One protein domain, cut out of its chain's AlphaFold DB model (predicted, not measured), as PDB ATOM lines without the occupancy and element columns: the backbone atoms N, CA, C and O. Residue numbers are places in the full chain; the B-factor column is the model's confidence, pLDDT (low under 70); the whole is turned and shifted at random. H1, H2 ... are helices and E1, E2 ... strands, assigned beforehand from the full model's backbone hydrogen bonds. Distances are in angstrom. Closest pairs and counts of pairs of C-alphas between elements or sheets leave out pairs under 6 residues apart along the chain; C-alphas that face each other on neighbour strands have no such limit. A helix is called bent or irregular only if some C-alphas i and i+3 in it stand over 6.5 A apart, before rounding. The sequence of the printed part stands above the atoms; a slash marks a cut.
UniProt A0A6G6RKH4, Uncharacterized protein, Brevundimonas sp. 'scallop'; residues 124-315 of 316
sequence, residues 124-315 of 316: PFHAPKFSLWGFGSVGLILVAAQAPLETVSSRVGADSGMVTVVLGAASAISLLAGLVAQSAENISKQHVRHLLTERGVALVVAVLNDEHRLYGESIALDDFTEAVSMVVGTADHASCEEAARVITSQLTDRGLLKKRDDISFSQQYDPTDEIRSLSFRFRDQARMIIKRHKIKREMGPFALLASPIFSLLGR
ATOM      1  N   PRO A 124       4.047 -11.424  29.243       63.03
ATOM      2  CA  PRO A 124       4.486 -11.835  30.580       63.03
ATOM      3  C   PRO A 124       4.936 -13.303  30.661       63.03
ATOM      4  O   PRO A 124       5.609 -13.685  31.617       63.03
ATOM      5  N   PHE A 125       4.604 -14.132  29.666       65.38
ATOM      6  CA  PHE A 125       4.955 -15.554  29.638       65.38
ATOM      7  C   PHE A 125       6.254 -15.849  28.873       65.38
ATOM      8  O   PHE A 125       6.713 -16.992  28.869       65.38
ATOM      9  N   HIS A 126       6.890 -14.851  28.249       65.81
ATOM     10  CA  HIS A 126       8.116 -15.077  27.481       65.81
ATOM     11  C   HIS A 126       9.298 -15.514  28.351       65.81
ATOM     12  O   HIS A 126       9.964 -16.482  27.998       65.81
ATOM     13  N   ALA A 127       9.546 -14.870  29.494       58.78
ATOM     14  CA  ALA A 127      10.661 -15.222  30.379       58.78
ATOM     15  C   ALA A 127      10.641 -16.703  30.842       58.78
ATOM     16  O   ALA A 127      11.636 -17.396  30.612       58.78
ATOM     17  N   PRO A 128       9.531 -17.243  31.393       59.38
ATOM     18  CA  PRO A 128       9.454 -18.660  31.768       59.38
ATOM     19  C   PRO A 128       9.458 -19.621  30.562       59.38
ATOM     20  O   PRO A 128       9.875 -20.774  30.679       59.38
ATOM     21  N   LYS A 129       9.033 -19.172  29.372       61.47
ATOM     22  CA  LYS A 129       9.181 -19.956  28.136       61.47
ATOM     23  C   LYS A 129      10.635 -20.037  27.690       61.47
ATOM     24  O   LYS A 129      11.101 -21.122  27.364       61.47
ATOM     25  N   PHE A 130      11.368 -18.926  27.698       59.59
ATOM     26  CA  PHE A 130      12.793 -18.922  27.365       59.59
ATOM     27  C   PHE A 130      13.613 -19.731  28.376       59.59
ATOM     28  O   PHE A 130      14.540 -20.426  27.967       59.59
ATOM     29  N   SER A 131      13.233 -19.743  29.660       57.41
ATOM     30  CA  SER A 131      13.871 -20.622  30.647       57.41
ATOM     31  C   SER A 131      13.601 -22.108  30.396       57.41
ATOM     32  O   SER A 131      14.474 -22.914  30.684       57.41
ATOM     33  N   LEU A 132      12.453 -22.492  29.816       59.59
ATOM     34  CA  LEU A 132      12.190 -23.878  29.399       59.59
ATOM     35  C   LEU A 132      13.240 -24.356  28.380       59.59
ATOM     36  O   LEU A 132      13.813 -25.433  28.527       59.59
ATOM     37  N   TRP A 133      13.527 -23.523  27.375       55.91
ATOM     38  CA  TRP A 133      14.530 -23.818  26.348       55.91
ATOM     39  C   TRP A 133      15.962 -23.721  26.892       55.91
ATOM     40  O   TRP A 133      16.799 -24.566  26.576       55.91
ATOM     41  N   GLY A 134      16.238 -22.734  27.751       53.66
ATOM     42  CA  GLY A 134      17.540 -22.534  28.394       53.66
ATOM     43  C   GLY A 134      17.920 -23.644  29.380       53.66
ATOM     44  O   GLY A 134      18.996 -24.215  29.271       53.66
ATOM     45  N   PHE A 135      17.036 -24.024  30.306       54.34
ATOM     46  CA  PHE A 135      17.308 -25.120  31.246       54.34
ATOM     47  C   PHE A 135      17.163 -26.500  30.603       54.34
ATOM     48  O   PHE A 135      17.907 -27.407  30.962       54.34
ATOM     49  N   GLY A 136      16.275 -26.666  29.617       53.19
ATOM     50  CA  GLY A 136      16.178 -27.905  28.843       53.19
ATOM     51  C   GLY A 136      17.463 -28.207  28.065       53.19
ATOM     52  O   GLY A 136      17.935 -29.342  28.080       53.19
ATOM     53  N   SER A 137      18.077 -27.188  27.451       56.47
ATOM     54  CA  SER A 137      19.372 -27.327  26.770       56.47
ATOM     55  C   SER A 137      20.535 -27.500  27.747       56.47
ATOM     56  O   SER A 137      21.372 -28.366  27.518       56.47
ATOM     57  N   VAL A 138      20.565 -26.772  28.869       53.34
ATOM     58  CA  VAL A 138      21.592 -26.952  29.912       53.34
ATOM     59  C   VAL A 138      21.511 -28.340  30.557       53.34
ATOM     60  O   VAL A 138      22.546 -28.958  30.772       53.34
ATOM     61  N   GLY A 139      20.312 -28.880  30.797       51.50
ATOM     62  CA  GLY A 139      20.115 -30.246  31.290       51.50
ATOM     63  C   GLY A 139      20.587 -31.311  30.295       51.50
ATOM     64  O   GLY A 139      21.284 -32.244  30.687       51.50
ATOM     65  N   LEU A 140      20.292 -31.140  29.001       53.69
ATOM     66  CA  LEU A 140      20.793 -32.012  27.927       53.69
ATOM     67  C   LEU A 140      22.321 -31.937  27.779       53.69
ATOM     68  O   LEU A 140      22.970 -32.967  27.618       53.69
ATOM     69  N   ILE A 141      22.899 -30.737  27.882       56.62
ATOM     70  CA  ILE A 141      24.351 -30.508  27.849       56.62
ATOM     71  C   ILE A 141      25.026 -31.103  29.091       56.62
ATOM     72  O   ILE A 141      26.092 -31.695  28.967       56.62
ATOM     73  N   LEU A 142      24.412 -31.011  30.273       52.88
ATOM     74  CA  LEU A 142      24.929 -31.601  31.514       52.88
ATOM     75  C   LEU A 142      24.889 -33.129  31.491       52.88
ATOM     76  O   LEU A 142      25.870 -33.749  31.881       52.88
ATOM     77  N   VAL A 143      23.806 -33.734  30.993       54.12
ATOM     78  CA  VAL A 143      23.714 -35.193  30.802       54.12
ATOM     79  C   VAL A 143      24.717 -35.664  29.742       54.12
ATOM     80  O   VAL A 143      25.378 -36.680  29.935       54.12
ATOM     81  N   ALA A 144      24.926 -34.895  28.671       54.66
ATOM     82  CA  ALA A 144      25.988 -35.169  27.698       54.66
ATOM     83  C   ALA A 144      27.407 -34.972  28.280       54.66
ATOM     84  O   ALA A 144      28.347 -35.645  27.857       54.66
ATOM     85  N   ALA A 145      27.570 -34.089  29.271       51.97
ATOM     86  CA  ALA A 145      28.831 -33.815  29.963       51.97
ATOM     87  C   ALA A 145      29.100 -34.726  31.179       51.97
ATOM     88  O   ALA A 145      30.168 -34.619  31.782       51.97
ATOM     89  N   GLN A 146      28.193 -35.646  31.535       52.22
ATOM     90  CA  GLN A 146      28.419 -36.609  32.624       52.22
ATOM     91  C   GLN A 146      29.591 -37.560  32.330       52.22
ATOM     92  O   GLN A 146      30.347 -37.880  33.245       52.22
ATOM     93  N   ALA A 147      29.826 -37.916  31.063       52.44
ATOM     94  CA  ALA A 147      30.940 -38.786  30.673       52.44
ATOM     95  C   ALA A 147      32.344 -38.214  31.021       52.44
ATOM     96  O   ALA A 147      33.175 -38.958  31.540       52.44
ATOM     97  N   PRO A 148      32.645 -36.916  30.799       51.25
ATOM     98  CA  PRO A 148      33.913 -36.314  31.241       51.25
ATOM     99  C   PRO A 148      33.951 -35.821  32.707       51.25
ATOM    100  O   PRO A 148      35.032 -35.516  33.211       51.25
ATOM    101  N   LEU A 149      32.819 -35.718  33.420       46.56
ATOM    102  CA  LEU A 149      32.761 -35.210  34.809       46.56
ATOM    103  C   LEU A 149      32.982 -36.288  35.884       46.56
ATOM    104  O   LEU A 149      33.513 -35.981  36.958       46.56
ATOM    105  N   GLU A 150      32.662 -37.553  35.608       50.19
ATOM    106  CA  GLU A 150      33.039 -38.679  36.483       50.19
ATOM    107  C   GLU A 150      34.568 -38.790  36.644       50.19
ATOM    108  O   GLU A 150      35.082 -39.126  37.712       50.19
ATOM    109  N   THR A 151      35.321 -38.393  35.616       51.16
ATOM    110  CA  THR A 151      36.789 -38.403  35.622       51.16
ATOM    111  C   THR A 151      37.412 -37.238  36.406       51.16
ATOM    112  O   THR A 151      38.561 -37.346  36.833       51.16
ATOM    113  N   VAL A 152      36.674 -36.144  36.647       48.44
ATOM    114  CA  VAL A 152      37.159 -34.951  37.377       48.44
ATOM    115  C   VAL A 152      36.646 -34.902  38.824       48.44
ATOM    116  O   VAL A 152      37.386 -34.493  39.720       48.44
ATOM    117  N   SER A 153      35.422 -35.366  39.094       45.59
ATOM    118  CA  SER A 153      34.831 -35.370  40.448       45.59
ATOM    119  C   SER A 153      35.551 -36.301  41.432       45.59
ATOM    120  O   SER A 153      35.680 -35.960  42.609       45.59
ATOM    121  N   SER A 154      36.149 -37.395  40.942       51.78
ATOM    122  CA  SER A 154      37.020 -38.279  41.736       51.78
ATOM    123  C   SER A 154      38.284 -37.593  42.285       51.78
ATOM    124  O   SER A 154      38.909 -38.123  43.200       51.78
ATOM    125  N   ARG A 155      38.659 -36.405  41.777       51.03
ATOM    126  CA  ARG A 155      39.846 -35.647  42.224       51.03
ATOM    127  C   ARG A 155      39.565 -34.517  43.218       51.03
ATOM    128  O   ARG A 155      40.517 -34.020  43.810       51.03
ATOM    129  N   VAL A 156      38.312 -34.091  43.399       50.09
ATOM    130  CA  VAL A 156      37.979 -32.872  44.178       50.09
ATOM    131  C   VAL A 156      37.111 -33.162  45.413       50.09
ATOM    132  O   VAL A 156      36.918 -32.283  46.245       50.09
ATOM    133  N   GLY A 157      36.621 -34.394  45.597       47.59
ATOM    134  CA  GLY A 157      35.888 -34.783  46.813       47.59
ATOM    135  C   GLY A 157      34.528 -34.092  46.990       47.59
ATOM    136  O   GLY A 157      33.959 -34.131  48.078       47.59
ATOM    137  N   ALA A 158      34.001 -33.457  45.940       51.59
ATOM    138  CA  ALA A 158      32.631 -32.961  45.909       51.59
ATOM    139  C   ALA A 158      31.690 -34.113  45.531       51.59
ATOM    140  O   ALA A 158      31.895 -34.763  44.505       51.59
ATOM    141  N   ASP A 159      30.670 -34.353  46.353       56.16
ATOM    142  CA  ASP A 159      29.709 -35.441  46.171       56.16
ATOM    143  C   ASP A 159      28.827 -35.165  44.935       56.16
ATOM    144  O   ASP A 159      27.832 -34.431  44.972       56.16
ATOM    145  N   SER A 160      29.257 -35.693  43.787       55.75
ATOM    146  CA  SER A 160      28.693 -35.438  42.453       55.75
ATOM    147  C   SER A 160      27.216 -35.833  42.340       55.75
ATOM    148  O   SER A 160      26.472 -35.259  41.533       55.75
ATOM    149  N   GLY A 161      26.758 -36.747  43.201       56.47
ATOM    150  CA  GLY A 161      25.355 -37.135  43.320       56.47
ATOM    151  C   GLY A 161      24.456 -35.982  43.767       56.47
ATOM    152  O   GLY A 161      23.383 -35.786  43.197       56.47
ATOM    153  N   MET A 162      24.898 -35.151  44.719       55.22
ATOM    154  CA  MET A 162      24.067 -34.069  45.260       55.22
ATOM    155  C   MET A 162      23.893 -32.923  44.255       55.22
ATOM    156  O   MET A 162      22.796 -32.388  44.093       55.22
ATOM    157  N   VAL A 163      24.956 -32.598  43.514       56.00
ATOM    158  CA  VAL A 163      24.929 -31.595  42.434       56.00
ATOM    159  C   VAL A 163      23.985 -32.033  41.310       56.00
ATOM    160  O   VAL A 163      23.181 -31.235  40.831       56.00
ATOM    161  N   THR A 164      24.010 -33.319  40.949       62.94
ATOM    162  CA  THR A 164      23.132 -33.892  39.917       62.94
ATOM    163  C   THR A 164      21.663 -33.884  40.342       62.94
ATOM    164  O   THR A 164      20.798 -33.524  39.544       62.94
ATOM    165  N   VAL A 165      21.361 -34.208  41.603       62.44
ATOM    166  CA  VAL A 165      19.988 -34.173  42.137       62.44
ATOM    167  C   VAL A 165      19.442 -32.743  42.184       62.44
ATOM    168  O   VAL A 165      18.302 -32.517  41.779       62.44
ATOM    169  N   VAL A 166      20.245 -31.762  42.612       56.66
ATOM    170  CA  VAL A 166      19.827 -30.349  42.656       56.66
ATOM    171  C   VAL A 166      19.594 -29.791  41.250       56.66
ATOM    172  O   VAL A 166      18.578 -29.139  41.014       56.66
ATOM    173  N   LEU A 167      20.476 -30.091  40.291       59.97
ATOM    174  CA  LEU A 167      20.301 -29.695  38.887       59.97
ATOM    175  C   LEU A 167      19.101 -30.394  38.234       59.97
ATOM    176  O   LEU A 167      18.349 -29.758  37.492       59.97
ATOM    177  N   GLY A 168      18.880 -31.675  38.540       58.81
ATOM    178  CA  GLY A 168      17.716 -32.434  38.088       58.81
ATOM    179  C   GLY A 168      16.404 -31.863  38.630       58.81
ATOM    180  O   GLY A 168      15.465 -31.633  37.865       58.81
ATOM    181  N   ALA A 169      16.357 -31.539  39.926       61.59
ATOM    182  CA  ALA A 169      15.211 -30.895  40.561       61.59
ATOM    183  C   ALA A 169      14.951 -29.487  39.995       61.59
ATOM    184  O   ALA A 169      13.813 -29.160  39.663       61.59
ATOM    185  N   ALA A 170      15.993 -28.673  39.803       60.91
ATOM    186  CA  ALA A 170      15.876 -27.338  39.210       60.91
ATOM    187  C   ALA A 170      15.384 -27.381  37.751       60.91
ATOM    188  O   ALA A 170      14.569 -26.549  37.340       60.91
ATOM    189  N   SER A 171      15.818 -28.386  36.985       63.03
ATOM    190  CA  SER A 171      15.364 -28.620  35.608       63.03
ATOM    191  C   SER A 171      13.897 -29.055  35.571       63.03
ATOM    192  O   SER A 171      13.117 -28.512  34.789       63.03
ATOM    193  N   ALA A 172      13.483 -29.964  36.460       64.12
ATOM    194  CA  ALA A 172      12.089 -30.390  36.578       64.12
ATOM    195  C   ALA A 172      11.157 -29.234  36.985       64.12
ATOM    196  O   ALA A 172      10.094 -29.063  36.389       64.12
ATOM    197  N   ILE A 173      11.569 -28.394  37.943       63.97
ATOM    198  CA  ILE A 173      10.813 -27.201  38.359       63.97
ATOM    199  C   ILE A 173      10.697 -26.200  37.204       63.97
ATOM    200  O   ILE A 173       9.613 -25.672  36.961       63.97
ATOM    201  N   SER A 174      11.777 -25.981  36.449       61.59
ATOM    202  CA  SER A 174      11.775 -25.096  35.276       61.59
ATOM    203  C   SER A 174      10.855 -25.603  34.160       61.59
ATOM    204  O   SER A 174      10.111 -24.818  33.570       61.59
ATOM    205  N   LEU A 175      10.852 -26.918  33.900       64.44
ATOM    206  CA  LEU A 175       9.956 -27.552  32.929       64.44
ATOM    207  C   LEU A 175       8.489 -27.417  33.339       64.44
ATOM    208  O   LEU A 175       7.647 -27.021  32.530       64.44
ATOM    209  N   LEU A 176       8.193 -27.699  34.610       64.81
ATOM    210  CA  LEU A 176       6.852 -27.546  35.160       64.81
ATOM    211  C   LEU A 176       6.390 -26.094  35.072       64.81
ATOM    212  O   LEU A 176       5.298 -25.865  34.564       64.81
ATOM    213  N   ALA A 177       7.219 -25.126  35.474       64.75
ATOM    214  CA  ALA A 177       6.901 -23.701  35.404       64.75
ATOM    215  C   ALA A 177       6.639 -23.220  33.965       64.75
ATOM    216  O   ALA A 177       5.705 -22.450  33.736       64.75
ATOM    217  N   GLY A 178       7.409 -23.697  32.981       63.62
ATOM    218  CA  GLY A 178       7.215 -23.336  31.576       63.62
ATOM    219  C   GLY A 178       5.946 -23.939  30.952       63.62
ATOM    220  O   GLY A 178       5.200 -23.219  30.285       63.62
ATOM    221  N   LEU A 179       5.639 -25.218  31.213       67.50
ATOM    222  CA  LEU A 179       4.385 -25.861  30.765       67.50
ATOM    223  C   LEU A 179       3.155 -25.149  31.325       67.50
ATOM    224  O   LEU A 179       2.159 -24.893  30.648       67.50
ATOM    225  N   VAL A 180       3.263 -24.802  32.593       70.50
ATOM    226  CA  VAL A 180       2.281 -24.051  33.337       70.50
ATOM    227  C   VAL A 180       2.082 -22.639  32.762       70.50
ATOM    228  O   VAL A 180       0.940 -22.220  32.562       70.50
ATOM    229  N   ALA A 181       3.164 -21.923  32.447       67.44
ATOM    230  CA  ALA A 181       3.106 -20.609  31.810       67.44
ATOM    231  C   ALA A 181       2.446 -20.692  30.425       67.44
ATOM    232  O   ALA A 181       1.616 -19.855  30.083       67.44
ATOM    233  N   GLN A 182       2.742 -21.741  29.652       72.44
ATOM    234  CA  GLN A 182       2.114 -21.986  28.354       72.44
ATOM    235  C   GLN A 182       0.611 -22.283  28.475       72.44
ATOM    236  O   GLN A 182      -0.182 -21.776  27.682       72.44
ATOM    237  N   SER A 183       0.201 -23.077  29.469       73.81
ATOM    238  CA  SER A 183      -1.215 -23.330  29.754       73.81
ATOM    239  C   SER A 183      -1.943 -22.041  30.149       73.81
ATOM    240  O   SER A 183      -3.003 -21.740  29.596       73.81
ATOM    241  N   ALA A 184      -1.344 -21.240  31.034       68.19
ATOM    242  CA  ALA A 184      -1.888 -19.954  31.452       68.19
ATOM    243  C   ALA A 184      -2.019 -18.971  30.276       68.19
ATOM    244  O   ALA A 184      -3.061 -18.336  30.135       68.19
ATOM    245  N   GLU A 185      -1.021 -18.899  29.391       70.81
ATOM    246  CA  GLU A 185      -1.085 -18.077  28.180       70.81
ATOM    247  C   GLU A 185      -2.219 -18.513  27.249       70.81
ATOM    248  O   GLU A 185      -2.959 -17.672  26.744       70.81
ATOM    249  N   ASN A 186      -2.391 -19.820  27.032       75.06
ATOM    250  CA  ASN A 186      -3.465 -20.334  26.184       75.06
ATOM    251  C   ASN A 186      -4.849 -19.987  26.749       75.06
ATOM    252  O   ASN A 186      -5.743 -19.624  25.985       75.06
ATOM    253  N   ILE A 187      -5.012 -20.047  28.074       72.38
ATOM    254  CA  ILE A 187      -6.244 -19.629  28.756       72.38
ATOM    255  C   ILE A 187      -6.462 -18.117  28.590       72.38
ATOM    256  O   ILE A 187      -7.556 -17.700  28.214       72.38
ATOM    257  N   SER A 188      -5.431 -17.289  28.796       69.75
ATOM    258  CA  SER A 188      -5.517 -15.835  28.579       69.75
ATOM    259  C   SER A 188      -5.867 -15.488  27.131       69.75
ATOM    260  O   SER A 188      -6.749 -14.664  26.897       69.75
ATOM    261  N   LYS A 189      -5.268 -16.170  26.149       74.69
ATOM    262  CA  LYS A 189      -5.633 -16.028  24.734       74.69
ATOM    263  C   LYS A 189      -7.087 -16.399  24.506       74.69
ATOM    264  O   LYS A 189      -7.805 -15.630  23.886       74.69
ATOM    265  N   GLN A 190      -7.563 -17.524  25.041       76.94
ATOM    266  CA  GLN A 190      -8.980 -17.888  24.946       76.94
ATOM    267  C   GLN A 190      -9.897 -16.804  25.531       76.94
ATOM    268  O   GLN A 190     -10.899 -16.469  24.904       76.94
ATOM    269  N   HIS A 191      -9.547 -16.198  26.669       71.81
ATOM    270  CA  HIS A 191     -10.316 -15.080  27.219       71.81
ATOM    271  C   HIS A 191     -10.341 -13.868  26.280       71.81
ATOM    272  O   HIS A 191     -11.419 -13.329  26.049       71.81
ATOM    273  N   VAL A 192      -9.211 -13.491  25.668       78.12
ATOM    274  CA  VAL A 192      -9.161 -12.415  24.655       78.12
ATOM    275  C   VAL A 192     -10.079 -12.722  23.469       78.12
ATOM    276  O   VAL A 192     -10.837 -11.861  23.028       78.12
ATOM    277  N   ARG A 193     -10.084 -13.971  22.988       78.25
ATOM    278  CA  ARG A 193     -10.958 -14.400  21.879       78.25
ATOM    279  C   ARG A 193     -12.436 -14.249  22.193       78.25
ATOM    280  O   ARG A 193     -13.226 -14.007  21.284       78.25
ATOM    281  N   HIS A 194     -12.799 -14.425  23.458       81.62
ATOM    282  CA  HIS A 194     -14.174 -14.317  23.918       81.62
ATOM    283  C   HIS A 194     -14.540 -12.912  24.408       81.62
ATOM    284  O   HIS A 194     -15.731 -12.629  24.491       81.62
ATOM    285  N   LEU A 195     -13.572 -12.031  24.680       82.25
ATOM    286  CA  LEU A 195     -13.790 -10.714  25.286       82.25
ATOM    287  C   LEU A 195     -14.755  -9.836  24.476       82.25
ATOM    288  O   LEU A 195     -15.708  -9.306  25.034       82.25
ATOM    289  N   LEU A 196     -14.544  -9.743  23.161       78.94
ATOM    290  CA  LEU A 196     -15.344  -8.909  22.249       78.94
ATOM    291  C   LEU A 196     -16.580  -9.636  21.686       78.94
ATOM    292  O   LEU A 196     -17.165  -9.214  20.692       78.94
ATOM    293  N   THR A 197     -16.966 -10.755  22.302       83.25
ATOM    294  CA  THR A 197     -18.236 -11.441  22.023       83.25
ATOM    295  C   THR A 197     -19.289 -11.010  23.037       83.25
ATOM    296  O   THR A 197     -18.948 -10.532  24.116       83.25
ATOM    297  N   GLU A 198     -20.570 -11.263  22.764       80.50
ATOM    298  CA  GLU A 198     -21.656 -10.917  23.699       80.50
ATOM    299  C   GLU A 198     -21.437 -11.479  25.108       80.50
ATOM    300  O   GLU A 198     -21.714 -10.820  26.109       80.50
ATOM    301  N   ARG A 199     -20.885 -12.695  25.190       81.81
ATOM    302  CA  ARG A 199     -20.556 -13.342  26.461       81.81
ATOM    303  C   ARG A 199     -19.411 -12.637  27.189       81.81
ATOM    304  O   ARG A 199     -19.466 -12.516  28.409       81.81
ATOM    305  N   GLY A 200     -18.380 -12.203  26.466       83.25
ATOM    306  CA  GLY A 200     -17.252 -11.473  27.049       83.25
ATOM    307  C   GLY A 200     -17.649 -10.083  27.522       83.25
ATOM    308  O   GLY A 200     -17.325  -9.717  28.648       83.25
ATOM    309  N   VAL A 201     -18.451  -9.368  26.731       86.06
ATOM    310  CA  VAL A 201     -19.035  -8.076  27.114       86.06
ATOM    311  C   VAL A 201     -19.871  -8.223  28.386       86.06
ATOM    312  O   VAL A 201     -19.679  -7.476  29.342       86.06
ATOM    313  N   ALA A 202     -20.742  -9.234  28.456       84.94
ATOM    314  CA  ALA A 202     -21.541  -9.492  29.651       84.94
ATOM    315  C   ALA A 202     -20.684  -9.846  30.881       84.94
ATOM    316  O   ALA A 202     -21.039  -9.483  32.001       84.94
ATOM    317  N   LEU A 203     -19.546 -10.518  30.688       86.25
ATOM    318  CA  LEU A 203     -18.594 -10.812  31.758       86.25
ATOM    319  C   LEU A 203     -17.877  -9.547  32.259       86.25
ATOM    320  O   LEU A 203     -17.748  -9.377  33.469       86.25
ATOM    321  N   VAL A 204     -17.464  -8.646  31.362       88.81
ATOM    322  CA  VAL A 204     -16.884  -7.335  31.721       88.81
ATOM    323  C   VAL A 204     -17.895  -6.505  32.517       88.81
ATOM    324  O   VAL A 204     -17.570  -5.982  33.580       88.81
ATOM    325  N   VAL A 205     -19.150  -6.469  32.068       89.31
ATOM    326  CA  VAL A 205     -20.252  -5.803  32.781       89.31
ATOM    327  C   VAL A 205     -20.516  -6.448  34.149       89.31
ATOM    328  O   VAL A 205     -20.765  -5.746  35.127       89.31
ATOM    329  N   ALA A 206     -20.426  -7.776  34.261       87.06
ATOM    330  CA  ALA A 206     -20.550  -8.475  35.540       87.06
ATOM    331  C   ALA A 206     -19.422  -8.112  36.523       87.06
ATOM    332  O   ALA A 206     -19.692  -7.947  37.712       87.06
ATOM    333  N   VAL A 207     -18.186  -7.942  36.036       88.38
ATOM    334  CA  VAL A 207     -17.049  -7.462  36.844       88.38
ATOM    335  C   VAL A 207     -17.282  -6.029  37.320       88.38
ATOM    336  O   VAL A 207     -17.143  -5.763  38.511       88.38
ATOM    337  N   LEU A 208     -17.718  -5.131  36.432       88.94
ATOM    338  CA  LEU A 208     -18.075  -3.754  36.799       88.94
ATOM    339  C   LEU A 208     -19.172  -3.701  37.870       88.94
ATOM    340  O   LEU A 208     -19.108  -2.878  38.782       88.94
ATOM    341  N   ASN A 209     -20.178  -4.575  37.776       87.81
ATOM    342  CA  ASN A 209     -21.266  -4.622  38.749       87.81
ATOM    343  C   ASN A 209     -20.810  -5.115  40.127       87.81
ATOM    344  O   ASN A 209     -21.234  -4.569  41.142       87.81
ATOM    345  N   ASP A 210     -19.977  -6.158  40.171       86.56
ATOM    346  CA  ASP A 210     -19.517  -6.757  41.431       86.56
ATOM    347  C   ASP A 210     -18.474  -5.868  42.138       86.56
ATOM    348  O   ASP A 210     -18.422  -5.841  43.362       86.56
ATOM    349  N   GLU A 211     -17.738  -5.041  41.387       84.62
ATOM    350  CA  GLU A 211     -16.937  -3.924  41.920       84.62
ATOM    351  C   GLU A 211     -17.781  -2.662  42.218       84.62
ATOM    352  O   GLU A 211     -17.236  -1.597  42.490       84.62
ATOM    353  N   HIS A 212     -19.115  -2.768  42.179       74.38
ATOM    354  CA  HIS A 212     -20.087  -1.706  42.470       74.38
ATOM    355  C   HIS A 212     -20.022  -0.457  41.571       74.38
ATOM    356  O   HIS A 212     -20.661   0.551  41.866       74.38
ATOM    357  N   ARG A 213     -19.338  -0.525  40.427       78.75
ATOM    358  CA  ARG A 213     -19.126   0.625  39.529       78.75
ATOM    359  C   ARG A 213     -20.361   0.979  38.701       78.75
ATOM    360  O   ARG A 213     -20.576   2.143  38.394       78.75
ATOM    361  N   LEU A 214     -21.235   0.006  38.418       78.75
ATOM    362  CA  LEU A 214     -22.513   0.247  37.716       78.75
ATOM    363  C   LEU A 214     -23.561   1.017  38.548       78.75
ATOM    364  O   LEU A 214     -24.613   1.388  38.016       78.75
ATOM    365  N   TYR A 215     -23.312   1.208  39.848       73.62
ATOM    366  CA  TYR A 215     -24.182   1.973  40.748       73.62
ATOM    367  C   TYR A 215     -23.771   3.447  40.863       73.62
ATOM    368  O   TYR A 215     -24.470   4.207  41.529       73.62
ATOM    369  N   GLY A 216     -22.664   3.852  40.230       68.38
ATOM    370  CA  GLY A 216     -22.306   5.261  40.096       68.38
ATOM    371  C   GLY A 216     -23.299   6.021  39.211       68.38
ATOM    372  O   GLY A 216     -24.004   5.421  38.398       68.38
ATOM    373  N   GLU A 217     -23.337   7.349  39.362       73.56
ATOM    374  CA  GLU A 217     -24.115   8.234  38.478       73.56
ATOM    375  C   GLU A 217     -23.635   8.140  37.023       73.56
ATOM    376  O   GLU A 217     -24.446   8.200  36.106       73.56
ATOM    377  N   SER A 218     -22.331   7.930  36.827       83.50
ATOM    378  CA  SER A 218     -21.679   7.750  35.532       83.50
ATOM    379  C   SER A 218     -20.497   6.791  35.665       83.50
ATOM    380  O   SER A 218     -19.829   6.774  36.699       83.50
ATOM    381  N   ILE A 219     -20.203   6.041  34.608       86.31
ATOM    382  CA  ILE A 219     -19.074   5.107  34.533       86.31
ATOM    383  C   ILE A 219     -18.018   5.694  33.599       86.31
ATOM    384  O   ILE A 219     -18.343   6.089  32.476       86.31
ATOM    385  N   ALA A 220     -16.758   5.737  34.031       89.25
ATOM    386  CA  ALA A 220     -15.665   6.215  33.192       89.25
ATOM    387  C   ALA A 220     -15.159   5.112  32.248       89.25
ATOM    388  O   ALA A 220     -15.221   3.923  32.563       89.25
ATOM    389  N   LEU A 221     -14.579   5.494  31.107       89.12
ATOM    390  CA  LEU A 221     -13.872   4.557  30.222       89.12
ATOM    391  C   LEU A 221     -12.760   3.785  30.962       89.12
ATOM    392  O   LEU A 221     -12.527   2.606  30.685       89.12
ATOM    393  N   ASP A 222     -12.119   4.418  31.942       89.50
ATOM    394  CA  ASP A 222     -11.072   3.802  32.764       89.50
ATOM    395  C   ASP A 222     -11.603   2.617  33.585       89.50
ATOM    396  O   ASP A 222     -10.898   1.624  33.763       89.50
ATOM    397  N   ASP A 223     -12.868   2.659  34.013       90.81
ATOM    398  CA  ASP A 223     -13.496   1.544  34.725       90.81
ATOM    399  C   ASP A 223     -13.675   0.331  33.814       90.81
ATOM    400  O   ASP A 223     -13.385  -0.802  34.208       90.81
ATOM    401  N   PHE A 224     -14.105   0.563  32.570       89.81
ATOM    402  CA  PHE A 224     -14.168  -0.486  31.553       89.81
ATOM    403  C   PHE A 224     -12.777  -1.039  31.250       89.81
ATOM    404  O   PHE A 224     -12.611  -2.253  31.135       89.81
ATOM    405  N   THR A 225     -11.773  -0.168  31.177       90.25
ATOM    406  CA  THR A 225     -10.375  -0.545  30.937       90.25
ATOM    407  C   THR A 225      -9.838  -1.434  32.058       90.25
ATOM    408  O   THR A 225      -9.228  -2.473  31.789       90.25
ATOM    409  N   GLU A 226     -10.114  -1.096  33.321       88.75
ATOM    410  CA  GLU A 226      -9.719  -1.926  34.458       88.75
ATOM    411  C   GLU A 226     -10.468  -3.266  34.459       88.75
ATOM    412  O   GLU A 226      -9.851  -4.315  34.641       88.75
ATOM    413  N   ALA A 227     -11.774  -3.274  34.175       89.25
ATOM    414  CA  ALA A 227     -12.547  -4.512  34.075       89.25
ATOM    415  C   ALA A 227     -12.037  -5.433  32.947       89.25
ATOM    416  O   ALA A 227     -11.910  -6.645  33.148       89.25
ATOM    417  N   VAL A 228     -11.671  -4.877  31.785       88.31
ATOM    418  CA  VAL A 228     -11.021  -5.616  30.690       88.31
ATOM    419  C   VAL A 228      -9.676  -6.186  31.141       88.31
ATOM    420  O   VAL A 228      -9.424  -7.379  30.949       88.31
ATOM    421  N   SER A 229      -8.840  -5.378  31.801       87.25
ATOM    422  CA  SER A 229      -7.560  -5.826  32.361       87.25
ATOM    423  C   SER A 229      -7.743  -6.981  33.353       87.25
ATOM    424  O   SER A 229      -6.988  -7.958  33.305       87.25
ATOM    425  N   MET A 230      -8.784  -6.950  34.193       84.81
ATOM    426  CA  MET A 230      -9.105  -8.044  35.117       84.81
ATOM    427  C   MET A 230      -9.503  -9.333  34.388       84.81
ATOM    428  O   MET A 230      -9.004 -10.406  34.736       84.81
ATOM    429  N   VAL A 231     -10.374  -9.241  33.377       83.69
ATOM    430  CA  VAL A 231     -10.865 -10.401  32.609       83.69
ATOM    431  C   VAL A 231      -9.742 -11.054  31.799       83.69
ATOM    432  O   VAL A 231      -9.604 -12.282  31.789       83.69
ATOM    433  N   VAL A 232      -8.922 -10.241  31.136       79.69
ATOM    434  CA  VAL A 232      -7.841 -10.700  30.255       79.69
ATOM    435  C   VAL A 232      -6.587 -11.099  31.047       79.69
ATOM    436  O   VAL A 232      -5.875 -12.039  30.679       79.69
ATOM    437  N   GLY A 233      -6.334 -10.422  32.168       72.62
ATOM    438  CA  GLY A 233      -5.172 -10.642  33.024       72.62
ATOM    439  C   GLY A 233      -3.873 -10.039  32.483       72.62
ATOM    440  O   GLY A 233      -2.810 -10.582  32.781       72.62
ATOM    441  N   THR A 234      -3.954  -8.960  31.696       70.62
ATOM    442  CA  THR A 234      -2.799  -8.200  31.176       70.62
ATOM    443  C   THR A 234      -2.672  -6.840  31.866       70.62
ATOM    444  O   THR A 234      -3.676  -6.242  32.250       70.62
ATOM    445  N   ALA A 235      -1.435  -6.362  32.019       67.62
ATOM    446  CA  ALA A 235      -1.117  -5.030  32.543       67.62
ATOM    447  C   ALA A 235      -0.949  -3.974  31.434       67.62
ATOM    448  O   ALA A 235      -0.688  -2.813  31.736       67.62
ATOM    449  N   ASP A 236      -1.073  -4.370  30.163       78.06
ATOM    450  CA  ASP A 236      -0.988  -3.441  29.040       78.06
ATOM    451  C   ASP A 236      -2.253  -2.578  28.951       78.06
ATOM    452  O   ASP A 236      -3.292  -3.005  28.439       78.06
ATOM    453  N   HIS A 237      -2.154  -1.375  29.510       81.88
ATOM    454  CA  HIS A 237      -3.267  -0.446  29.642       81.88
ATOM    455  C   HIS A 237      -3.778   0.045  28.284       81.88
ATOM    456  O   HIS A 237      -4.988   0.097  28.096       81.88
ATOM    457  N   ALA A 238      -2.886   0.308  27.320       82.50
ATOM    458  CA  ALA A 238      -3.260   0.827  26.004       82.50
ATOM    459  C   ALA A 238      -4.152  -0.162  25.234       82.50
ATOM    460  O   ALA A 238      -5.243   0.199  24.795       82.50
ATOM    461  N   SER A 239      -3.753  -1.439  25.171       81.00
ATOM    462  CA  SER A 239      -4.569  -2.488  24.539       81.00
ATOM    463  C   SER A 239      -5.902  -2.712  25.269       81.00
ATOM    464  O   SER A 239      -6.922  -3.018  24.646       81.00
ATOM    465  N   CYS A 240      -5.920  -2.590  26.604       85.62
ATOM    466  CA  CYS A 240      -7.158  -2.711  27.381       85.62
ATOM    467  C   CYS A 240      -8.106  -1.535  27.130       85.62
ATOM    468  O   CYS A 240      -9.317  -1.745  27.073       85.62
ATOM    469  N   GLU A 241      -7.568  -0.326  26.977       88.81
ATOM    470  CA  GLU A 241      -8.345   0.884  26.722       88.81
ATOM    471  C   GLU A 241      -9.004   0.824  25.343       88.81
ATOM    472  O   GLU A 241     -10.189   1.119  25.204       88.81
ATOM    473  N   GLU A 242      -8.282   0.364  24.321       85.44
ATOM    474  CA  GLU A 242      -8.843   0.194  22.980       85.44
ATOM    475  C   GLU A 242      -9.982  -0.835  22.964       85.44
ATOM    476  O   GLU A 242     -11.062  -0.588  22.422       85.44
ATOM    477  N   ALA A 243      -9.810  -1.953  23.669       85.88
ATOM    478  CA  ALA A 243     -10.883  -2.923  23.853       85.88
ATOM    479  C   ALA A 243     -12.064  -2.366  24.655       85.88
ATOM    480  O   ALA A 243     -13.215  -2.645  24.318       85.88
ATOM    481  N   ALA A 244     -11.811  -1.547  25.677       89.50
ATOM    482  CA  ALA A 244     -12.855  -0.852  26.417       89.50
ATOM    483  C   ALA A 244     -13.632   0.133  25.526       89.50
ATOM    484  O   ALA A 244     -14.859   0.200  25.628       89.50
ATOM    485  N   ARG A 245     -12.967   0.834  24.599       89.75
ATOM    486  CA  ARG A 245     -13.620   1.708  23.606       89.75
ATOM    487  C   ARG A 245     -14.534   0.920  22.669       89.75
ATOM    488  O   ARG A 245     -15.684   1.305  22.473       89.75
ATOM    489  N   VAL A 246     -14.084  -0.228  22.163       86.56
ATOM    490  CA  VAL A 246     -14.927  -1.096  21.320       86.56
ATOM    491  C   VAL A 246     -16.131  -1.627  22.104       86.56
ATOM    492  O   VAL A 246     -17.257  -1.591  21.608       86.56
ATOM    493  N   ILE A 247     -15.933  -2.081  23.346       87.88
ATOM    494  CA  ILE A 247     -17.020  -2.582  24.204       87.88
ATOM    495  C   ILE A 247     -18.038  -1.478  24.510       87.88
ATOM    496  O   ILE A 247     -19.243  -1.701  24.384       87.88
ATOM    497  N   THR A 248     -17.581  -0.284  24.888       89.88
ATOM    498  CA  THR A 248     -18.470   0.854  25.171       89.88
ATOM    499  C   THR A 248     -19.212   1.321  23.921       89.88
ATOM    500  O   THR A 248     -20.404   1.614  24.019       89.88
ATOM    501  N   SER A 249     -18.581   1.294  22.741       85.19
ATOM    502  CA  SER A 249     -19.260   1.539  21.461       85.19
ATOM    503  C   SER A 249     -20.368   0.514  21.215       85.19
ATOM    504  O   SER A 249     -21.516   0.900  21.017       85.19
ATOM    505  N   GLN A 250     -20.078  -0.788  21.338       85.00
ATOM    506  CA  GLN A 250     -21.080  -1.848  21.155       85.00
ATOM    507  C   GLN A 250     -22.263  -1.720  22.123       85.00
ATOM    508  O   GLN A 250     -23.405  -2.000  21.759       85.00
ATOM    509  N   LEU A 251     -22.003  -1.327  23.371       87.19
ATOM    510  CA  LEU A 251     -23.047  -1.109  24.370       87.19
ATOM    511  C   LEU A 251     -23.862   0.163  24.087       87.19
ATOM    512  O   LEU A 251     -25.071   0.162  24.310       87.19
ATOM    513  N   THR A 252     -23.226   1.213  23.566       87.81
ATOM    514  CA  THR A 252     -23.896   2.458  23.154       87.81
ATOM    515  C   THR A 252     -24.797   2.217  21.942       87.81
ATOM    516  O   THR A 252     -25.961   2.611  21.963       87.81
ATOM    517  N   ASP A 253     -24.320   1.476  20.939       82.75
ATOM    518  CA  ASP A 253     -25.097   1.107  19.746       82.75
ATOM    519  C   ASP A 253     -26.329   0.256  20.094       82.75
ATOM    520  O   ASP A 253     -27.367   0.339  19.438       82.75
ATOM    521  N   ARG A 254     -26.236  -0.549  21.162       81.94
ATOM    522  CA  ARG A 254     -27.349  -1.339  21.718       81.94
ATOM    523  C   ARG A 254     -28.292  -0.525  22.611       81.94
ATOM    524  O   ARG A 254     -29.269  -1.081  23.102       81.94
ATOM    525  N   GLY A 255     -28.003   0.753  22.863       82.94
ATOM    526  CA  GLY A 255     -28.779   1.607  23.766       82.94
ATOM    527  C   GLY A 255     -28.628   1.264  25.253       82.94
ATOM    528  O   GLY A 255     -29.428   1.721  26.067       82.94
ATOM    529  N   LEU A 256     -27.618   0.469  25.622       85.69
ATOM    530  CA  LEU A 256     -27.353   0.035  27.002       85.69
ATOM    531  C   LEU A 256     -26.483   1.028  27.783       85.69
ATOM    532  O   LEU A 256     -26.471   1.011  29.015       85.69
ATOM    533  N   LEU A 257     -25.762   1.885  27.063       88.25
ATOM    534  CA  LEU A 257     -25.024   3.023  27.595       88.25
ATOM    535  C   LEU A 257     -25.445   4.288  26.856       88.25
ATOM    536  O   LEU A 257     -25.710   4.255  25.653       88.25
ATOM    537  N   LYS A 258     -25.453   5.412  27.566       85.69
ATOM    538  CA  LYS A 258     -25.552   6.739  26.955       85.69
ATOM    539  C   LYS A 258     -24.252   7.483  27.185       85.69
ATOM    540  O   LYS A 258     -23.831   7.635  28.326       85.69
ATOM    541  N   LYS A 259     -23.611   7.926  26.106       84.75
ATOM    542  CA  LYS A 259     -22.420   8.767  26.206       84.75
ATOM    543  C   LYS A 259     -22.820  10.120  26.793       84.75
ATOM    544  O   LYS A 259     -23.773  10.733  26.316       84.75
ATOM    545  N   ARG A 260     -22.094  10.563  27.814       81.75
ATOM    546  CA  ARG A 260     -22.282  11.875  28.426       81.75
ATOM    547  C   ARG A 260     -21.393  12.882  27.704       81.75
ATOM    548  O   ARG A 260     -20.170  12.740  27.693       81.75
ATOM    549  N   ASP A 261     -22.009  13.879  27.078       66.69
ATOM    550  CA  ASP A 261     -21.312  14.952  26.360       66.69
ATOM    551  C   ASP A 261     -20.811  16.026  27.343       66.69
ATOM    552  O   ASP A 261     -21.183  17.192  27.257       66.69
ATOM    553  N   ASP A 262     -19.983  15.632  28.311       66.50
ATOM    554  CA  ASP A 262     -19.323  16.570  29.223       66.50
ATOM    555  C   ASP A 262     -17.879  16.844  28.779       66.50
ATOM    556  O   ASP A 262     -17.190  15.972  28.244       66.50
ATOM    557  N   ILE A 263     -17.389  18.061  29.055       58.69
ATOM    558  CA  ILE A 263     -15.991  18.489  28.845       58.69
ATOM    559  C   ILE A 263     -15.106  17.875  29.944       58.69
ATOM    560  O   ILE A 263     -14.463  18.569  30.730       58.69
ATOM    561  N   SER A 264     -15.130  16.554  30.069       61.28
ATOM    562  CA  SER A 264     -14.277  15.817  30.994       61.28
ATOM    563  C   SER A 264     -13.119  15.177  30.231       61.28
ATOM    564  O   SER A 264     -13.236  14.824  29.058       61.28
ATOM    565  N   PHE A 265     -11.961  15.069  30.888       63.06
ATOM    566  CA  PHE A 265     -10.760  14.476  30.290       63.06
ATOM    567  C   PHE A 265     -10.915  12.970  30.010       63.06
ATOM    568  O   PHE A 265     -10.164  12.439  29.196       63.06
ATOM    569  N   SER A 266     -11.883  12.293  30.641       68.56
ATOM    570  CA  SER A 266     -12.205  10.886  30.382       68.56
ATOM    571  C   SER A 266     -13.649  10.738  29.903       68.56
ATOM    572  O   SER A 266     -14.547  11.426  30.374       68.56
ATOM    573  N   GLN A 267     -13.889   9.852  28.934       82.12
ATOM    574  CA  GLN A 267     -15.242   9.625  28.423       82.12
ATOM    575  C   GLN A 267     -16.108   8.969  29.503       82.12
ATOM    576  O   GLN A 267     -15.695   7.974  30.105       82.12
ATOM    577  N   GLN A 268     -17.305   9.513  29.724       86.69
ATOM    578  CA  GLN A 268     -18.260   9.027  30.719       86.69
ATOM    579  C   GLN A 268     -19.527   8.477  30.063       86.69
ATOM    580  O   GLN A 268     -19.974   8.964  29.018       86.69
ATOM    581  N   TYR A 269     -20.105   7.459  30.698       87.12
ATOM    582  CA  TYR A 269     -21.279   6.748  30.213       87.12
ATOM    583  C   TYR A 269     -22.302   6.545  31.326       87.12
ATOM    584  O   TYR A 269     -21.963   6.057  32.404       87.12
ATOM    585  N   ASP A 270     -23.563   6.833  31.029       86.94
ATOM    586  CA  ASP A 270     -24.671   6.585  31.945       86.94
ATOM    587  C   ASP A 270     -25.253   5.182  31.672       86.94
ATOM    588  O   ASP A 270     -25.688   4.904  30.542       86.94
ATOM    589  N   PRO A 271     -25.250   4.271  32.664       86.69
ATOM    590  CA  PRO A 271     -25.782   2.921  32.506       86.69
ATOM    591  C   PRO A 271     -27.313   2.896  32.528       86.69
ATOM    592  O   PRO A 271     -27.949   3.558  33.346       86.69
ATOM    593  N   THR A 272     -27.924   2.062  31.683       84.69
ATOM    594  CA  THR A 272     -29.365   1.768  31.764       84.69
ATOM    595  C   THR A 272     -29.687   0.677  32.797       84.69
ATOM    596  O   THR A 272     -28.820  -0.068  33.254       84.69
ATOM    597  N   ASP A 273     -30.957   0.503  33.162       81.25
ATOM    598  CA  ASP A 273     -31.345  -0.620  34.033       81.25
ATOM    599  C   ASP A 273     -31.154  -1.988  33.351       81.25
ATOM    600  O   ASP A 273     -30.898  -3.004  34.006       81.25
ATOM    601  N   GLU A 274     -31.180  -2.022  32.018       81.75
ATOM    602  CA  GLU A 274     -30.962  -3.240  31.239       81.75
ATOM    603  C   GLU A 274     -29.519  -3.752  31.348       81.75
ATOM    604  O   GLU A 274     -29.318  -4.962  31.509       81.75
ATOM    605  N   ILE A 275     -28.507  -2.871  31.356       81.50
ATOM    606  CA  ILE A 275     -27.107  -3.300  31.527       81.50
ATOM    607  C   ILE A 275     -26.868  -3.908  32.917       81.50
ATOM    608  O   ILE A 275     -26.112  -4.872  33.066       81.50
ATOM    609  N   ARG A 276     -27.600  -3.429  33.933       75.25
ATOM    610  CA  ARG A 276     -27.571  -3.995  35.289       75.25
ATOM    611  C   ARG A 276     -28.137  -5.412  35.300       75.25
ATOM    612  O   ARG A 276     -27.558  -6.287  35.940       75.25
ATOM    613  N   SER A 277     -29.195  -5.682  34.536       78.12
ATOM    614  CA  SER A 277     -29.769  -7.031  34.413       78.12
ATOM    615  C   SER A 277     -28.808  -8.038  33.750       78.12
ATOM    616  O   SER A 277     -28.706  -9.189  34.186       78.12
ATOM    617  N   LEU A 278     -28.039  -7.596  32.745       74.56
ATOM    618  CA  LEU A 278     -27.052  -8.420  32.034       74.56
ATOM    619  C   LEU A 278     -25.924  -8.903  32.953       74.56
ATOM    620  O   LEU A 278     -25.450 -10.034  32.811       74.56
ATOM    621  N   SER A 279     -25.545  -8.081  33.931       76.75
ATOM    622  CA  SER A 279     -24.466  -8.373  34.878       76.75
ATOM    623  C   SER A 279     -24.716  -9.620  35.746       76.75
ATOM    624  O   SER A 279     -23.771 -10.301  36.147       76.75
ATOM    625  N   PHE A 280     -25.980  -9.972  36.015       77.81
ATOM    626  CA  PHE A 280     -26.310 -11.082  36.915       77.81
ATOM    627  C   PHE A 280     -26.007 -12.456  36.312       77.81
ATOM    628  O   PHE A 280     -25.724 -13.394  37.055       77.81
ATOM    629  N   ARG A 281     -26.003 -12.579  34.978       77.19
ATOM    630  CA  ARG A 281     -25.806 -13.869  34.288       77.19
ATOM    631  C   ARG A 281     -24.421 -14.475  34.517       77.19
ATOM    632  O   ARG A 281     -24.268 -15.688  34.416       77.19
ATOM    633  N   PHE A 282     -23.420 -13.649  34.830       81.88
ATOM    634  CA  PHE A 282     -22.024 -14.074  34.971       81.88
ATOM    635  C   PHE A 282     -21.399 -13.684  36.314       81.88
ATOM    636  O   PHE A 282     -20.175 -13.697  36.451       81.88
ATOM    637  N   ARG A 283     -22.218 -13.381  37.328       82.00
ATOM    638  CA  ARG A 283     -21.752 -12.886  38.633       82.00
ATOM    639  C   ARG A 283     -20.730 -13.806  39.306       82.00
ATOM    640  O   ARG A 283     -19.702 -13.338  39.787       82.00
ATOM    641  N   ASP A 284     -20.967 -15.115  39.299       83.31
ATOM    642  CA  ASP A 284     -20.048 -16.070  39.933       83.31
ATOM    643  C   ASP A 284     -18.704 -16.162  39.195       83.31
ATOM    644  O   ASP A 284     -17.649 -16.293  39.817       83.31
ATOM    645  N   GLN A 285     -18.721 -16.025  37.865       82.56
ATOM    646  CA  GLN A 285     -17.497 -15.963  37.062       82.56
ATOM    647  C   GLN A 285     -16.732 -14.662  37.331       82.56
ATOM    648  O   GLN A 285     -15.519 -14.710  37.537       82.56
ATOM    649  N   ALA A 286     -17.433 -13.527  37.411       84.31
ATOM    650  CA  ALA A 286     -16.849 -12.232  37.749       84.31
ATOM    651  C   ALA A 286     -16.161 -12.254  39.123       84.31
ATOM    652  O   ALA A 286     -14.990 -11.891  39.225       84.31
ATOM    653  N   ARG A 287     -16.817 -12.798  40.155       85.75
ATOM    654  CA  ARG A 287     -16.239 -12.948  41.504       85.75
ATOM    655  C   ARG A 287     -14.945 -13.750  41.514       85.75
ATOM    656  O   ARG A 287     -13.979 -13.372  42.179       85.75
ATOM    657  N   MET A 288     -14.899 -14.859  40.774       82.81
ATOM    658  CA  MET A 288     -13.674 -15.656  40.653       82.81
ATOM    659  C   MET A 288     -12.544 -14.872  39.979       82.81
ATOM    660  O   MET A 288     -11.391 -14.986  40.402       82.81
ATOM    661  N   ILE A 289     -12.858 -14.085  38.949       82.12
ATOM    662  CA  ILE A 289     -11.888 -13.247  38.233       82.12
ATOM    663  C   ILE A 289     -11.349 -12.151  39.152       82.12
ATOM    664  O   ILE A 289     -10.134 -12.048  39.309       82.12
ATOM    665  N   ILE A 290     -12.233 -11.409  39.825       83.50
ATOM    666  CA  ILE A 290     -11.873 -10.349  40.776       83.50
ATOM    667  C   ILE A 290     -10.972 -10.908  41.877       83.50
ATOM    668  O   ILE A 290      -9.902 -10.365  42.146       83.50
ATOM    669  N   LYS A 291     -11.351 -12.047  42.474       82.56
ATOM    670  CA  LYS A 291     -10.550 -12.702  43.517       82.56
ATOM    671  C   LYS A 291      -9.153 -13.069  43.012       82.56
ATOM    672  O   LYS A 291      -8.168 -12.794  43.690       82.56
ATOM    673  N   ARG A 292      -9.045 -13.660  41.816       76.00
ATOM    674  CA  ARG A 292      -7.746 -13.997  41.204       76.00
ATOM    675  C   ARG A 292      -6.909 -12.755  40.917       76.00
ATOM    676  O   ARG A 292      -5.697 -12.790  41.114       76.00
ATOM    677  N   HIS A 293      -7.537 -11.683  40.446       77.88
ATOM    678  CA  HIS A 293      -6.848 -10.440  40.129       77.88
ATOM    679  C   HIS A 293      -6.310  -9.753  41.393       77.88
ATOM    680  O   HIS A 293      -5.141  -9.379  41.418       77.88
ATOM    681  N   LYS A 294      -7.107  -9.681  42.471       78.50
ATOM    682  CA  LYS A 294      -6.679  -9.144  43.778       78.50
ATOM    683  C   LYS A 294      -5.480  -9.910  44.342       78.50
ATOM    684  O   LYS A 294      -4.463  -9.297  44.645       78.50
ATOM    685  N   ILE A 295      -5.536 -11.246  44.323       71.81
ATOM    686  CA  ILE A 295      -4.411 -12.102  44.746       71.81
ATOM    687  C   ILE A 295      -3.145 -11.816  43.919       71.81
ATOM    688  O   ILE A 295      -2.057 -11.709  44.478       71.81
ATOM    689  N   LYS A 296      -3.261 -11.659  42.591       67.31
ATOM    690  CA  LYS A 296      -2.113 -11.316  41.733       67.31
ATOM    691  C   LYS A 296      -1.525  -9.938  42.049       67.31
ATOM    692  O   LYS A 296      -0.306  -9.799  42.027       67.31
ATOM    693  N   ARG A 297      -2.366  -8.935  42.333       69.25
ATOM    694  CA  ARG A 297      -1.928  -7.577  42.707       69.25
ATOM    695  C   ARG A 297      -1.175  -7.587  44.042       69.25
ATOM    696  O   ARG A 297      -0.126  -6.963  44.144       69.25
ATOM    697  N   GLU A 298      -1.679  -8.327  45.027       68.25
ATOM    698  CA  GLU A 298      -1.106  -8.408  46.378       68.25
ATOM    699  C   GLU A 298       0.202  -9.212  46.436       68.25
ATOM    700  O   GLU A 298       1.107  -8.872  47.191       68.25
ATOM    701  N   MET A 299       0.333 -10.264  45.624       58.53
ATOM    702  CA  MET A 299       1.507 -11.146  45.634       58.53
ATOM    703  C   MET A 299       2.653 -10.690  44.705       58.53
ATOM    704  O   MET A 299       3.718 -11.315  44.684       58.53
ATOM    705  N   GLY A 300       2.466  -9.611  43.934       52.62
ATOM    706  CA  GLY A 300       3.481  -9.073  43.022       52.62
ATOM    707  C   GLY A 300       3.909 -10.054  41.907       52.62
ATOM    708  O   GLY A 300       3.253 -11.071  41.667       52.62
ATOM    709  N   PRO A 301       5.030  -9.798  41.200       51.41
ATOM    710  CA  PRO A 301       5.487 -10.637  40.081       51.41
ATOM    711  C   PRO A 301       5.839 -12.082  40.484       51.41
ATOM    712  O   PRO A 301       5.855 -12.971  39.632       51.41
ATOM    713  N   PHE A 302       6.049 -12.354  41.777       44.59
ATOM    714  CA  PHE A 302       6.314 -13.697  42.303       44.59
ATOM    715  C   PHE A 302       5.074 -14.611  42.288       44.59
ATOM    716  O   PHE A 302       5.204 -15.836  42.290       44.59
ATOM    717  N   ALA A 303       3.868 -14.044  42.171       47.34
ATOM    718  CA  ALA A 303       2.616 -14.794  42.063       47.34
ATOM    719  C   ALA A 303       2.469 -15.554  40.736       47.34
ATOM    720  O   ALA A 303       1.769 -16.565  40.679       47.34
ATOM    721  N   LEU A 304       3.112 -15.090  39.656       44.09
ATOM    722  CA  LEU A 304       3.016 -15.723  38.334       44.09
ATOM    723  C   LEU A 304       3.656 -17.119  38.305       44.09
ATOM    724  O   LEU A 304       3.229 -17.961  37.519       44.09
ATOM    725  N   LEU A 305       4.600 -17.391  39.213       42.78
ATOM    726  CA  LEU A 305       5.191 -18.718  39.403       42.78
ATOM    727  C   LEU A 305       4.316 -19.646  40.272       42.78
ATOM    728  O   LEU A 305       4.398 -20.863  40.130       42.78
ATOM    729  N   ALA A 306       3.444 -19.100  41.132       40.12
ATOM    730  CA  ALA A 306       2.646 -19.876  42.094       40.12
ATOM    731  C   ALA A 306       1.158 -20.044  41.710       40.12
ATOM    732  O   ALA A 306       0.536 -21.060  42.025       40.12
ATOM    733  N   SER A 307       0.567 -19.076  41.006       41.09
ATOM    734  CA  SER A 307      -0.854 -19.041  40.615       41.09
ATOM    735  C   SER A 307      -1.395 -20.316  39.929       41.09
ATOM    736  O   SER A 307      -2.529 -20.708  40.215       41.09
ATOM    737  N   PRO A 308      -0.647 -20.990  39.051       44.34
ATOM    738  CA  PRO A 308      -1.090 -22.245  38.439       44.34
ATOM    739  C   PRO A 308      -0.982 -23.466  39.368       44.34
ATOM    740  O   PRO A 308      -1.844 -24.343  39.303       44.34
ATOM    741  N   ILE A 309      -0.014 -23.488  40.293       44.09
ATOM    742  CA  ILE A 309       0.129 -24.541  41.315       44.09
ATOM    743  C   ILE A 309      -1.063 -24.500  42.286       44.09
ATOM    744  O   ILE A 309      -1.674 -25.530  42.573       44.09
ATOM    745  N   PHE A 310      -1.488 -23.303  42.702       39.50
ATOM    746  CA  PHE A 310      -2.667 -23.134  43.561       39.50
ATOM    747  C   PHE A 310      -3.988 -23.520  42.878       39.50
ATOM    748  O   PHE A 310      -4.907 -23.993  43.544       39.50
ATOM    749  N   SER A 311      -4.091 -23.380  41.551       41.59
ATOM    750  CA  SER A 311      -5.294 -23.785  40.808       41.59
ATOM    751  C   SER A 311      -5.461 -25.308  40.678       41.59
ATOM    752  O   SER A 311      -6.585 -25.789  40.539       41.59
ATOM    753  N   LEU A 312      -4.356 -26.059  40.764       38.91
ATOM    754  CA  LEU A 312      -4.337 -27.525  40.739       38.91
ATOM    755  C   LEU A 312      -4.487 -28.138  42.138       38.91
ATOM    756  O   LEU A 312      -5.101 -29.194  42.273       38.91
ATOM    757  N   LEU A 313      -3.989 -27.470  43.182       38.38
ATOM    758  CA  LEU A 313      -4.112 -27.932  44.573       38.38
ATOM    759  C   LEU A 313      -5.469 -27.607  45.220       38.38
ATOM    760  O   LEU A 313      -5.863 -28.289  46.158       38.38
ATOM    761  N   GLY A 314      -6.219 -26.627  44.705       36.25
ATOM    762  CA  GLY A 314      -7.548 -26.253  45.214       36.25
ATOM    763  C   GLY A 314      -8.727 -27.098  44.704       36.25
ATOM    764  O   GLY A 314      -9.865 -26.645  44.792       36.25
ATOM    765  N   ARG A 315      -8.478 -28.276  44.111       39.12
ATOM    766  CA  ARG A 315      -9.503 -29.188  43.555       39.12
ATOM    767  C   ARG A 315      -9.726 -30.469  44.381       39.12
ATOM    768  O   ARG A 315     -10.187 -31.467  43.830       39.12
TER     769      ARG A 315
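Overview. This is residues 124 to 315 of the 316 residues of an uncharacterized protein of Brevundimonas sp. 'scallop' (UniProt A0A6G6RKH4). At one end of a rod, H1 and H3 run side by side as a long arm with H2 at the turn; at the other, H4, H5, H6 and H7a cross in a head with the small hairpin E1 E2. The 192 printed residues hold seven named helices and two strands, ordered H1 H2 H3 H4 H5 H6 E1 E2 H7; the sheet E1 - E2 is antiparallel, the class mostly helix. The whole is loose, radius of gyration of the C-alphas 23.8 A, spanning 80 by 33 by 25 A.

Arrangement. H1, residues 124 to 144, touches H3, residues 160 to 195, at a shallow tilt of 30 degrees, opposite ways; their closest C-alphas, Pro 128 and Gly 178, are 5.2 A apart. H2, residues 146 to 153, meets H1 only through their link. H4, residues 198 to 210, touches H3 only at the corner, closest C-alphas Gly 200 and His 194, 5.2 A. H5, residues 221 to 232, touches H6, residues 237 to 253, closest C-alphas Thr 225 and Glu 241, 4.9 A. E1, residues 257 to 260, and E2, residues 268 to 271, form a hairpin, with N 258 and O 270 within hydrogen-bond range at 3.0 A. H7, residues 273 to 313, assigned as one helix by its hydrogen bonds, is bent, C-alphas 298 and 301 being 9.4 A apart; its arms are H7a, residues 273 to 298, and H7b, residues 301 to 313. H7a touches H4, closest C-alphas Ser 279 and Ala 206, 4.0 A. H7b only just touches H3, with 3 pairs of C-alphas within 8 A, the closest Pro 308 and Val 180, 6.4 A. Every O i to N i+4 pair is within hydrogen-bond range in H3, H4, H5 and H6, against 16 of 17 in H1, 2 of 4 in H2, 16 of 22 in H7a and 5 of 9 in H7b.

Along the chain. H1 begins at C-alpha 124 (4.486, -11.835, 30.580) and H7b ends at C-alpha 313 (-4.112, -27.932, 44.573). H3 is 52.1 A long, H7a 33.6 A and H1 31.9 A. H1, H7a and H7b are irregular: C-alphas 124 and 127 are 7.0 A apart, 281 and 284 8.4 A, 305 and 308 7.3 A.

Size, cuts and confidence. The two C-alphas farthest apart, Arg 155 and Asp 261, are 80.9 A apart. The printed part has no cut, and no link is long. Its mean pLDDT is 70.4; 87 residues are under 70, among them 124 to 179 and 296 to 315.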